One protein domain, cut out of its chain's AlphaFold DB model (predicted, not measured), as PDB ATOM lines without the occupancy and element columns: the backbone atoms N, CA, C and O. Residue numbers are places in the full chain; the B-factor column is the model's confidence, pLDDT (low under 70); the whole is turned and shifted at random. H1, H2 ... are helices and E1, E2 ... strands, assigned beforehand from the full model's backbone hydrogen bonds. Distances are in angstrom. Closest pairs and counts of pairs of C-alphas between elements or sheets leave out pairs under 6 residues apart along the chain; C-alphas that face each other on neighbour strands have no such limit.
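This is residues 2 to 75 and 83 to 92 of the 173 residues of the protein "Cytochrome bd ubiquinol oxidase subunit 1" of Arthrobacter sp. Hiyo8 (UniProt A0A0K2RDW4). The model is a long helical hairpin: the longest helix, H1, runs one way, and H2 and H3, following each other nearly end to end, run back beside it. At one end residues 29 to 34 stick out at the turn, and past the far end of H3 lies a small head in which the short strand E1 pairs with residues 85 to 86. The printed part has 84 residues, with three named helices and one named strand in the order H1, H2, H3, E1, and is mostly helix. It is extended, with a radius of gyration of the C-alphas of 19.2 A, and makes a rod spanning 58 by 23 by 23 A.

H1, residues 2 to 29, touches H3, residues 49 to 65, at a shallow tilt of 28 degrees, opposite ways. Their closest C-alphas are those of Met 11 and Ala 54, 4.3 A apart. With residues 18 to 21 alone, H1 touches H2, residues 38 to 47, at a steep tilt of 43 degrees, opposite ways. The closest C-alphas here are those of Ala 18 and Gly 47, 6.2 A apart; H1 and H2 form a helical hairpin. H2 and H3 meet only through their link. E1, residues 69 to 71, is apart from H1, H2 and H3; it pairs with no named strand, but is antiparallel to residues 85 to 86. In H1, H2 and H3 every O i to N i+4 pair is within hydrogen-bond range.

H1 runs 40.1 A from C-alpha 2 at (-13.726, -26.452, -19.140) to C-alpha 29 at (-40.517, -53.717, -6.971). H3 is 23.8 A long, H2 13.8 A and E1 5.3 A, ending at C-alpha 71 at (-24.011, -23.413, -38.270).

The farthest C-alphas, those of Lys 31 and Ser 92, are 59.5 A apart. Residues 76 to 82 are not printed, and C-alphas 75 and 83 are 11.2 A apart across this cut. The links H2 to H3 and H3 to E1 are tight, and H1 to H2 is short. The mean pLDDT of the printed part is 84.8, and residues 32 to 36 are under 70.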
ATOM      1  N   GLU A   2     -13.323 -26.046 -20.498       83.50
ATOM      2  CA  GLU A   2     -13.726 -26.452 -19.140       83.50
ATOM      3  C   GLU A   2     -15.222 -26.778 -19.032       83.50
ATOM      4  O   GLU A   2     -15.593 -27.820 -18.495       83.50
ATOM      5  N   VAL A   3     -16.084 -25.936 -19.614       83.06
ATOM      6  CA  VAL A   3     -17.546 -26.123 -19.584       83.06
ATOM      7  C   VAL A   3     -17.969 -27.427 -20.262       83.06
ATOM      8  O   VAL A   3     -18.816 -28.141 -19.736       83.06
ATOM      9  N   THR A   4     -17.359 -27.789 -21.393       85.12
ATOM     10  CA  THR A   4     -17.672 -29.040 -22.097       85.12
ATOM     11  C   THR A   4     -17.162 -30.268 -21.340       85.12
ATOM     12  O   THR A   4     -17.884 -31.256 -21.217       85.12
ATOM     13  N   TYR A   5     -15.964 -30.201 -20.755       88.44
ATOM     14  CA  TYR A   5     -15.414 -31.277 -19.924       88.44
ATOM     15  C   TYR A   5     -16.277 -31.567 -18.685       88.44
ATOM     16  O   TYR A   5     -16.578 -32.730 -18.387       88.44
ATOM     17  N   TRP A   6     -16.684 -30.518 -17.964       89.25
ATOM     18  CA  TRP A   6     -17.526 -30.644 -16.773       89.25
ATOM     19  C   TRP A   6     -18.981 -30.956 -17.124       89.25
ATOM     20  O   TRP A   6     -19.597 -31.778 -16.449       89.25
ATOM     21  N   GLY A   7     -19.510 -30.377 -18.204       86.62
ATOM     22  CA  GLY A   7     -20.852 -30.662 -18.715       86.62
ATOM     23  C   GLY A   7     -21.039 -32.140 -19.051       86.62
ATOM     24  O   GLY A   7     -21.980 -32.764 -18.567       86.62
ATOM     25  N   PHE A   8     -20.084 -32.741 -19.768       88.75
ATOM     26  CA  PHE A   8     -20.094 -34.175 -20.070       88.75
ATOM     27  C   PHE A   8     -20.093 -35.046 -18.803       88.75
ATOM     28  O   PHE A   8     -20.868 -35.997 -18.692       88.75
ATOM     29  N   ARG A   9     -19.259 -34.700 -17.814       92.00
ATOM     30  CA  ARG A   9     -19.186 -35.423 -16.532       92.00
ATOM     31  C   ARG A   9     -20.471 -35.319 -15.729       92.00
ATOM     32  O   ARG A   9     -20.916 -36.323 -15.186       92.00
ATOM     33  N   MET A  10     -21.065 -34.132 -15.660       90.94
ATOM     34  CA  MET A  10     -22.345 -33.933 -14.981       90.94
ATOM     35  C   MET A  10     -23.463 -34.704 -15.685       90.94
ATOM     36  O   MET A  10     -24.232 -35.390 -15.016       90.94
ATOM     37  N   MET A  11     -23.509 -34.673 -17.019       91.25
ATOM     38  CA  MET A  11     -24.487 -35.417 -17.816       91.25
ATOM     39  C   MET A  11     -24.406 -36.925 -17.546       91.25
ATOM     40  O   MET A  11     -25.406 -37.536 -17.170       91.25
ATOM     41  N   ILE A  12     -23.218 -37.523 -17.685       91.00
ATOM     42  CA  ILE A  12     -23.031 -38.961 -17.441       91.00
ATOM     43  C   ILE A  12     -23.201 -39.305 -15.961       91.00
ATOM     44  O   ILE A  12     -23.780 -40.340 -15.645       91.00
ATOM     45  N   GLY A  13     -22.742 -38.446 -15.051       90.56
ATOM     46  CA  GLY A  13     -22.876 -38.654 -13.612       90.56
ATOM     47  C   GLY A  13     -24.340 -38.717 -13.183       90.56
ATOM     48  O   GLY A  13     -24.777 -39.719 -12.618       90.56
ATOM     49  N   PHE A  14     -25.126 -37.688 -13.504       89.81
ATOM     50  CA  PHE A  14     -26.549 -37.656 -13.167       89.81
ATOM     51  C   PHE A  14     -27.358 -38.706 -13.939       89.81
ATOM     52  O   PHE A  14     -28.225 -39.350 -13.348       89.81
ATOM     53  N   GLY A  15     -27.045 -38.937 -15.220       88.12
ATOM     54  CA  GLY A  15     -27.685 -39.978 -16.027       88.12
ATOM     55  C   GLY A  15     -27.416 -41.385 -15.487       88.12
ATOM     56  O   GLY A  15     -28.338 -42.189 -15.361       88.12
ATOM     57  N   GLY A  16     -26.174 -41.664 -15.087       89.38
ATOM     58  CA  GLY A  16     -25.777 -42.928 -14.472       89.38
ATOM     59  C   GLY A  16     -26.433 -43.152 -13.110       89.38
ATOM     60  O   GLY A  16     -26.943 -44.240 -12.852       89.38
ATOM     61  N   ILE A  17     -26.496 -42.115 -12.264       87.94
ATOM     62  CA  ILE A  17     -27.201 -42.174 -10.973       87.94
ATOM     63  C   ILE A  17     -28.693 -42.459 -11.185       87.94
ATOM     64  O   ILE A  17     -29.246 -43.327 -10.510       87.94
ATOM     65  N   ALA A  18     -29.339 -41.770 -12.129       85.81
ATOM     66  CA  ALA A  18     -30.751 -41.977 -12.437       85.81
ATOM     67  C   ALA A  18     -31.019 -43.392 -12.976       85.81
ATOM     68  O   ALA A  18     -31.945 -44.059 -12.515       85.81
ATOM     69  N   ALA A  19     -30.182 -43.883 -13.894       87.19
ATOM     70  CA  ALA A  19     -30.292 -45.235 -14.436       87.19
ATOM     71  C   ALA A  19     -30.097 -46.302 -13.348       87.19
ATOM     72  O   ALA A  19     -30.887 -47.242 -13.251       87.19
ATOM     73  N   PHE A  20     -29.093 -46.138 -12.484       88.06
ATOM     74  CA  PHE A  20     -28.855 -47.045 -11.363       88.06
ATOM     75  C   PHE A  20     -30.021 -47.043 -10.365       88.06
ATOM     76  O   PHE A  20     -30.494 -48.108  -9.968       88.06
ATOM     77  N   ALA A  21     -30.537 -45.864 -10.006       83.94
ATOM     78  CA  ALA A  21     -31.705 -45.727  -9.140       83.94
ATOM     79  C   ALA A  21     -32.951 -46.401  -9.740       83.94
ATOM     80  O   ALA A  21     -33.665 -47.104  -9.024       83.94
ATOM     81  N   ALA A  22     -33.186 -46.243 -11.046       84.12
ATOM     82  CA  ALA A  22     -34.293 -46.886 -11.751       84.12
ATOM     83  C   ALA A  22     -34.152 -48.417 -11.783       84.12
ATOM     84  O   ALA A  22     -35.122 -49.128 -11.519       84.12
ATOM     85  N   LEU A  23     -32.946 -48.939 -12.036       87.50
ATOM     86  CA  LEU A  23     -32.672 -50.379 -12.000       87.50
ATOM     87  C   LEU A  23     -32.880 -50.967 -10.601       87.50
ATOM     88  O   LEU A  23     -33.509 -52.018 -10.465       87.50
ATOM     89  N   LEU A  24     -32.405 -50.282  -9.557       83.75
ATOM     90  CA  LEU A  24     -32.653 -50.678  -8.171       83.75
ATOM     91  C   LEU A  24     -34.150 -50.662  -7.843       83.75
ATOM     92  O   LEU A  24     -34.658 -51.625  -7.268       83.75
ATOM     93  N   ALA A  25     -34.865 -49.605  -8.232       80.06
ATOM     94  CA  ALA A  25     -36.302 -49.498  -8.010       80.06
ATOM     95  C   ALA A  25     -37.065 -50.635  -8.707       80.06
ATOM     96  O   ALA A  25     -37.922 -51.261  -8.081       80.06
ATOM     97  N   LEU A  26     -36.713 -50.959  -9.955       84.69
ATOM     98  CA  LEU A  26     -37.306 -52.062 -10.714       84.69
ATOM     99  C   LEU A  26     -37.020 -53.419 -10.059       84.69
ATOM    100  O   LEU A  26     -37.913 -54.253  -9.932       84.69
ATOM    101  N   TRP A  27     -35.785 -53.648  -9.613       83.94
ATOM    102  CA  TRP A  27     -35.404 -54.909  -8.980       83.94
ATOM    103  C   TRP A  27     -36.130 -55.131  -7.647       83.94
ATOM    104  O   TRP A  27     -36.623 -56.232  -7.395       83.94
ATOM    105  N   VAL A  28     -36.255 -54.086  -6.822       79.56
ATOM    106  CA  VAL A  28     -36.963 -54.165  -5.534       79.56
ATOM    107  C   VAL A  28     -38.473 -54.332  -5.735       79.56
ATOM    108  O   VAL A  28     -39.096 -55.142  -5.046       79.56
ATOM    109  N   THR A  29     -39.069 -53.627  -6.701       79.00
ATOM    110  CA  THR A  29     -40.517 -53.717  -6.971       79.00
ATOM    111  C   THR A  29     -40.926 -55.001  -7.699       79.00
ATOM    112  O   THR A  29     -42.086 -55.400  -7.610       79.00
ATOM    113  N   ARG A  30     -39.990 -55.730  -8.328       80.56
ATOM    114  CA  ARG A  30     -40.259 -56.990  -9.053       80.56
ATOM    115  C   ARG A  30     -40.925 -58.087  -8.209       80.56
ATOM    116  O   ARG A  30     -41.560 -58.972  -8.773       80.56
ATOM    117  N   LYS A  31     -40.793 -58.054  -6.878       73.56
ATOM    118  CA  LYS A  31     -41.442 -59.015  -5.959       73.56
ATOM    119  C   LYS A  31     -42.749 -58.500  -5.339       73.56
ATOM    120  O   LYS A  31     -43.202 -59.060  -4.348       73.56
ATOM    121  N   GLY A  32     -43.325 -57.415  -5.864       63.84
ATOM    122  CA  GLY A  32     -44.562 -56.821  -5.340       63.84
ATOM    123  C   GLY A  32     -44.410 -56.137  -3.975       63.84
ATOM    124  O   GLY A  32     -45.402 -55.748  -3.369       63.84
ATOM    125  N   MET A  33     -43.182 -55.977  -3.471       64.19
ATOM    126  CA  MET A  33     -42.935 -55.324  -2.187       64.19
ATOM    127  C   MET A  33     -42.879 -53.806  -2.356       64.19
ATOM    128  O   MET A  33     -42.008 -53.282  -3.051       64.19
ATOM    129  N   VAL A  34     -43.767 -53.096  -1.657       67.12
ATOM    130  CA  VAL A  34     -43.649 -51.647  -1.467       67.12
ATOM    131  C   VAL A  34     -42.476 -51.394  -0.512       67.12
ATOM    132  O   VAL A  34     -42.527 -51.847   0.636       67.12
ATOM    133  N   PRO A  35     -41.405 -50.698  -0.936       65.31
ATOM    134  CA  PRO A  35     -40.249 -50.475  -0.079       65.31
ATOM    135  C   PRO A  35     -40.629 -49.603   1.130       65.31
ATOM    136  O   PRO A  35     -40.816 -48.399   1.002       65.31
ATOM    137  N   GLN A  36     -40.690 -50.195   2.326       67.25
ATOM    138  CA  GLN A  36     -40.959 -49.472   3.586       67.25
ATOM    139  C   GLN A  36     -39.735 -48.683   4.096       67.25
ATOM    140  O   GLN A  36     -39.817 -47.902   5.047       67.25
ATOM    141  N   SER A  37     -38.564 -48.874   3.476       75.62
ATOM    142  CA  SER A  37     -37.335 -48.184   3.871       75.62
ATOM    143  C   SER A  37     -37.401 -46.695   3.525       75.62
ATOM    144  O   SER A  37     -37.471 -46.300   2.359       75.62
ATOM    145  N   ARG A  38     -37.280 -45.852   4.558       75.12
ATOM    146  CA  ARG A  38     -37.237 -44.383   4.439       75.12
ATOM    147  C   ARG A  38     -36.137 -43.886   3.501       75.12
ATOM    148  O   ARG A  38     -36.283 -42.815   2.917       75.12
ATOM    149  N   TRP A  39     -35.045 -44.636   3.357       78.69
ATOM    150  CA  TRP A  39     -33.935 -44.255   2.485       78.69
ATOM    151  C   TRP A  39     -34.284 -44.432   1.004       78.69
ATOM    152  O   TRP A  39     -34.050 -43.519   0.217       78.69
ATOM    153  N   ILE A  40     -34.944 -45.539   0.646       75.38
ATOM    154  CA  ILE A  40     -35.403 -45.801  -0.728       75.38
ATOM    155  C   ILE A  40     -36.473 -44.783  -1.139       75.38
ATOM    156  O   ILE A  40     -36.413 -44.250  -2.242       75.38
ATOM    157  N   MET A  41     -37.395 -44.433  -0.235       76.88
ATOM    158  CA  MET A  41     -38.401 -43.396  -0.505       76.88
ATOM    159  C   MET A  41     -37.774 -42.016  -0.745       76.88
ATOM    160  O   MET A  41     -38.160 -41.312  -1.674       76.88
ATOM    161  N   ARG A  42     -36.769 -41.624   0.052       80.56
ATOM    162  CA  ARG A  42     -36.031 -40.369  -0.176       80.56
ATOM    163  C   ARG A  42     -35.272 -40.401  -1.498       80.56
ATOM    164  O   ARG A  42     -35.307 -39.418  -2.227       80.56
ATOM    165  N   LEU A  43     -34.624 -41.520  -1.816       79.88
ATOM    166  CA  LEU A  43     -33.906 -41.697  -3.075       79.88
ATOM    167  C   LEU A  43     -34.853 -41.638  -4.280       79.88
ATOM    168  O   LEU A  43     -34.489 -41.047  -5.285       79.88
ATOM    169  N   ALA A  44     -36.078 -42.156  -4.167       78.06
ATOM    170  CA  ALA A  44     -37.094 -42.028  -5.209       78.06
ATOM    171  C   ALA A  44     -37.526 -40.565  -5.425       78.06
ATOM    172  O   ALA A  44     -37.626 -40.122  -6.564       78.06
ATOM    173  N   VAL A  45     -37.718 -39.792  -4.349       80.50
ATOM    174  CA  VAL A  45     -38.101 -38.370  -4.439       80.50
ATOM    175  C   VAL A  45     -36.962 -37.511  -4.992       80.50
ATOM    176  O   VAL A  45     -37.168 -36.748  -5.932       80.50
ATOM    177  N   PHE A  46     -35.747 -37.640  -4.453       81.69
ATOM    178  CA  PHE A  46     -34.587 -36.893  -4.960       81.69
ATOM    179  C   PHE A  46     -34.125 -37.391  -6.331       81.69
ATOM    180  O   PHE A  46     -33.585 -36.614  -7.116       81.69
ATOM    181  N   GLY A  47     -34.383 -38.660  -6.646       82.06
ATOM    182  CA  GLY A  47     -34.090 -39.272  -7.934       82.06
ATOM    183  C   GLY A  47     -34.808 -38.590  -9.092       82.06
ATOM    184  O   GLY A  47     -34.273 -38.594 -10.192       82.06
ATOM    185  N   ILE A  48     -35.941 -37.922  -8.843       85.25
ATOM    186  CA  ILE A  48     -36.637 -37.108  -9.850       85.25
ATOM    187  C   ILE A  48     -35.729 -35.991 -10.375       85.25
ATOM    188  O   ILE A  48     -35.765 -35.699 -11.563       85.25
ATOM    189  N   LEU A  49     -34.880 -35.393  -9.531       86.94
ATOM    190  CA  LEU A  49     -34.022 -34.267  -9.921       86.94
ATOM    191  C   LEU A  49     -32.848 -34.687 -10.816       86.94
ATOM    192  O   LEU A  49     -32.369 -33.881 -11.612       86.94
ATOM    193  N   ALA A  50     -32.384 -35.934 -10.704       86.19
ATOM    194  CA  ALA A  50     -31.207 -36.403 -11.432       86.19
ATOM    195  C   ALA A  50     -31.405 -36.401 -12.965       86.19
ATOM    196  O   ALA A  50     -30.560 -35.829 -13.652       86.19
ATOM    197  N   PRO A  51     -32.514 -36.917 -13.537       87.44
ATOM    198  CA  PRO A  51     -32.811 -36.779 -14.963       87.44
ATOM    199  C   PRO A  51     -32.852 -35.328 -15.451       87.44
ATOM    200  O   PRO A  51     -32.316 -35.037 -16.518       87.44
ATOM    201  N   PHE A  52     -33.434 -34.402 -14.678       89.31
ATOM    202  CA  PHE A  52     -33.459 -32.981 -15.051       89.31
ATOM    203  C   PHE A  52     -32.052 -32.380 -15.077       89.31
ATOM    204  O   PHE A  52     -31.700 -31.691 -16.035       89.31
ATOM    205  N   GLY A  53     -31.228 -32.685 -14.070       89.62
ATOM    206  CA  GLY A  53     -29.829 -32.254 -14.026       89.62
ATOM    207  C   GLY A  53     -29.003 -32.820 -15.183       89.62
ATOM    208  O   GLY A  53     -28.242 -32.086 -15.814       89.62
ATOM    209  N   ALA A  54     -29.196 -34.100 -15.513       90.69
ATOM    210  CA  ALA A  54     -28.548 -34.742 -16.655       90.69
ATOM    211  C   ALA A  54     -28.951 -34.085 -17.983       90.69
ATOM    212  O   ALA A  54     -28.089 -33.812 -18.817       90.69
ATOM    213  N   ASN A  55     -30.243 -33.796 -18.159       92.81
ATOM    214  CA  ASN A  55     -30.780 -33.162 -19.361       92.81
ATOM    215  C   ASN A  55     -30.226 -31.737 -19.534       92.81
ATOM    216  O   ASN A  55     -29.684 -31.407 -20.586       92.81
ATOM    217  N   ALA A  56     -30.257 -30.919 -18.475       92.38
ATOM    218  CA  ALA A  56     -29.694 -29.569 -18.499       92.38
ATOM    219  C   ALA A  56     -28.189 -29.578 -18.826       92.38
ATOM    220  O   ALA A  56     -27.739 -28.831 -19.695       92.38
ATOM    221  N   ALA A  57     -27.413 -30.456 -18.181       92.06
ATOM    222  CA  ALA A  57     -25.984 -30.594 -18.454       92.06
ATOM    223  C   ALA A  57     -25.703 -31.075 -19.888       92.06
ATOM    224  O   ALA A  57     -24.753 -30.601 -20.510       92.06
ATOM    225  N   GLY A  58     -26.536 -31.975 -20.423       90.88
ATOM    226  CA  GLY A  58     -26.442 -32.453 -21.800       90.88
ATOM    227  C   GLY A  58     -26.668 -31.345 -22.826       90.88
ATOM    228  O   GLY A  58     -25.846 -31.180 -23.726       90.88
ATOM    229  N   TRP A  59     -27.710 -30.528 -22.649       93.88
ATOM    230  CA  TRP A  59     -27.951 -29.356 -23.500       93.88
ATOM    231  C   TRP A  59     -26.819 -28.335 -23.419       93.88
ATOM    232  O   TRP A  59     -26.342 -27.861 -24.446       93.88
ATOM    233  N   ILE A  60     -26.327 -28.027 -22.216       91.88
ATOM    234  CA  ILE A  60     -25.186 -27.114 -22.056       91.88
ATOM    235  C   ILE A  60     -23.948 -27.674 -22.763       91.88
ATOM    236  O   ILE A  60     -23.235 -26.932 -23.433       91.88
ATOM    237  N   PHE A  61     -23.688 -28.978 -22.642       90.25
ATOM    238  CA  PHE A  61     -22.564 -29.628 -23.307       90.25
ATOM    239  C   PHE A  61     -22.652 -29.513 -24.835       90.25
ATOM    240  O   PHE A  61     -21.659 -29.142 -25.464       90.25
ATOM    241  N   THR A  62     -23.814 -29.776 -25.437       89.62
ATOM    242  CA  THR A  62     -23.983 -29.728 -26.900       89.62
ATOM    243  C   THR A  62     -24.059 -28.301 -27.453       89.62
ATOM    244  O   THR A  62     -23.592 -28.047 -28.565       89.62
ATOM    245  N   GLU A  63     -24.616 -27.344 -26.709       91.88
ATOM    246  CA  GLU A  63     -24.640 -25.926 -27.098       91.88
ATOM    247  C   GLU A  63     -23.270 -25.263 -26.932       91.88
ATOM    248  O   GLU A  63     -22.791 -24.565 -27.825       91.88
ATOM    249  N   MET A  64     -22.577 -25.520 -25.824       90.75
ATOM    250  CA  MET A  64     -21.240 -24.960 -25.619       90.75
ATOM    251  C   MET A  64     -20.182 -25.671 -26.471       90.75
ATOM    252  O   MET A  64     -19.164 -25.074 -26.813       90.75
ATOM    253  N   GLY A  65     -20.417 -26.936 -26.832       87.31
ATOM    254  CA  GLY A  65     -19.527 -27.731 -27.678       87.31
ATOM    255  C   GLY A  65     -19.498 -27.305 -29.143       87.31
ATOM    256  O   GLY A  65     -18.501 -27.567 -29.809       87.31
ATOM    257  N   ARG A  66     -20.544 -26.625 -29.636       89.56
ATOM    258  CA  ARG A  66     -20.584 -26.122 -31.021       89.56
ATOM    259  C   ARG A  66     -20.053 -24.696 -31.182       89.56
ATOM    260  O   ARG A  66     -19.860 -24.252 -32.308       89.56
ATOM    261  N   GLN A  67     -19.802 -23.976 -30.085       92.06
ATOM    262  CA  GLN A  67     -19.148 -22.666 -30.138       92.06
ATOM    263  C   GLN A  67     -17.775 -22.800 -30.825       92.06
ATOM    264  O   GLN A  67     -17.042 -23.739 -30.509       92.06
ATOM    265  N   PRO A  68     -17.393 -21.892 -31.745       91.50
ATOM    266  CA  PRO A  68     -17.975 -20.571 -32.023       91.50
ATOM    267  C   PRO A  68     -19.025 -20.542 -33.153       91.50
ATOM    268  O   PRO A  68     -19.295 -19.482 -33.716       91.50
ATOM    269  N   PHE A  69     -19.591 -21.683 -33.540       90.38
ATOM    270  CA  PHE A  69     -20.485 -21.784 -34.692       90.38
ATOM    271  C   PHE A  69     -21.960 -21.816 -34.281       90.38
ATOM    272  O   PHE A  69     -22.342 -22.486 -33.326       90.38
ATOM    273  N   VAL A  70     -22.804 -21.115 -35.036       90.31
ATOM    274  CA  VAL A  70     -24.260 -21.339 -35.060       90.31
ATOM    275  C   VAL A  70     -24.582 -22.446 -36.054       90.31
ATOM    276  O   VAL A  70     -25.334 -23.363 -35.738       90.31
ATOM    277  N   VAL A  71     -23.965 -22.373 -37.238       88.56
ATOM    278  CA  VAL A  71     -24.011 -23.413 -38.270       88.56
ATOM    279  C   VAL A  71     -22.597 -23.952 -38.425       88.56
ATOM    280  O   VAL A  71     -21.712 -23.233 -38.895       88.56
ATOM    281  N   ALA A  72     -22.382 -25.182 -37.959       84.69
ATOM    282  CA  ALA A  72     -21.094 -25.855 -38.056       84.69
ATOM    283  C   ALA A  72     -20.849 -26.343 -39.496       84.69
ATOM    284  O   ALA A  72     -21.793 -26.807 -40.138       84.69
ATOM    285  N   PRO A  73     -19.608 -26.251 -40.003       82.25
ATOM    286  CA  PRO A  73     -19.273 -26.715 -41.346       82.25
ATOM    287  C   PRO A  73     -19.462 -28.235 -41.472       82.25
ATOM    288  O   PRO A  73     -19.151 -28.990 -40.546       82.25
ATOM    289  N   ASN A  74     -19.983 -28.680 -42.617       79.19
ATOM    290  CA  ASN A  74     -20.189 -30.097 -42.908       79.19
ATOM    291  C   ASN A  74     -18.856 -30.741 -43.347       79.19
ATOM    292  O   ASN A  74     -18.260 -30.245 -44.297       79.19
ATOM    293  N   PRO A  75     -18.389 -31.839 -42.726       72.69
ATOM    294  CA  PRO A  75     -17.125 -32.493 -43.090       72.69
ATOM    295  C   PRO A  75     -17.172 -33.326 -44.392       72.69
ATOM    296  O   PRO A  75     -16.211 -34.030 -44.697       72.69
ATOM    297  N   VAL A  83     -20.933 -23.164 -46.342       76.88
ATOM    298  CA  VAL A  83     -22.134 -22.795 -45.570       76.88
ATOM    299  C   VAL A  83     -21.856 -23.012 -44.087       76.88
ATOM    300  O   VAL A  83     -22.101 -24.078 -43.530       76.88
ATOM    301  N   PHE A  84     -21.323 -21.978 -43.446       84.62
ATOM    302  CA  PHE A  84     -21.141 -21.913 -41.999       84.62
ATOM    303  C   PHE A  84     -21.468 -20.504 -41.504       84.62
ATOM    304  O   PHE A  84     -21.420 -19.530 -42.256       84.62
ATOM    305  N   MET A  85     -21.803 -20.383 -40.221       88.81
ATOM    306  CA  MET A  85     -22.080 -19.087 -39.604       88.81
ATOM    307  C   MET A  85     -21.537 -19.064 -38.184       88.81
ATOM    308  O   MET A  85     -21.877 -19.926 -37.372       88.81
ATOM    309  N   PHE A  86     -20.710 -18.066 -37.880       91.56
ATOM    310  CA  PHE A  86     -20.207 -17.828 -36.530       91.56
ATOM    311  C   PHE A  86     -21.268 -17.182 -35.640       91.56
ATOM    312  O   PHE A  86     -22.076 -16.374 -36.097       91.56
ATOM    313  N   THR A  87     -21.206 -17.464 -34.342       90.19
ATOM    314  CA  THR A  87     -22.079 -16.863 -33.320       90.19
ATOM    315  C   THR A  87     -21.930 -15.353 -33.244       90.19
ATOM    316  O   THR A  87     -22.930 -14.652 -33.115       90.19
ATOM    317  N   ALA A  88     -20.719 -14.835 -33.445       89.25
ATOM    318  CA  ALA A  88     -20.463 -13.397 -33.510       89.25
ATOM    319  C   ALA A  88     -21.157 -12.697 -34.696       89.25
ATOM    320  O   ALA A  88     -21.476 -11.519 -34.597       89.25
ATOM    321  N   ALA A  89     -21.403 -13.407 -35.802       87.94
ATOM    322  CA  ALA A  89     -22.080 -12.863 -36.981       87.94
ATOM    323  C   ALA A  89     -23.611 -13.015 -36.919       87.94
ATOM    324  O   ALA A  89     -24.319 -12.443 -37.739       87.94
ATOM    325  N   ALA A  90     -24.126 -13.777 -35.951       87.00
ATOM    326  CA  ALA A  90     -25.546 -14.092 -35.824       87.00
ATOM    327  C   ALA A  90     -26.343 -13.067 -34.992       87.00
ATOM    328  O   ALA A  90     -27.531 -13.265 -34.741       87.00
ATOM    329  N   VAL A  91     -25.705 -11.985 -34.535       88.06
ATOM    330  CA  VAL A  91     -26.356 -10.922 -33.756       88.06
ATOM    331  C   VAL A  91     -27.096  -9.943 -34.668       88.06
ATOM    332  O   VAL A  91     -26.596  -9.563 -35.723       88.06
ATOM    333  N   SER A  92     -28.293  -9.509 -34.264       88.81
ATOM    334  CA  SER A  92     -29.097  -8.545 -35.026       88.81
ATOM    335  C   SER A  92     -28.547  -7.117 -34.867       88.81
ATOM    336  O   SER A  92     -28.631  -6.571 -33.767       88.81
TER     337      SER A  92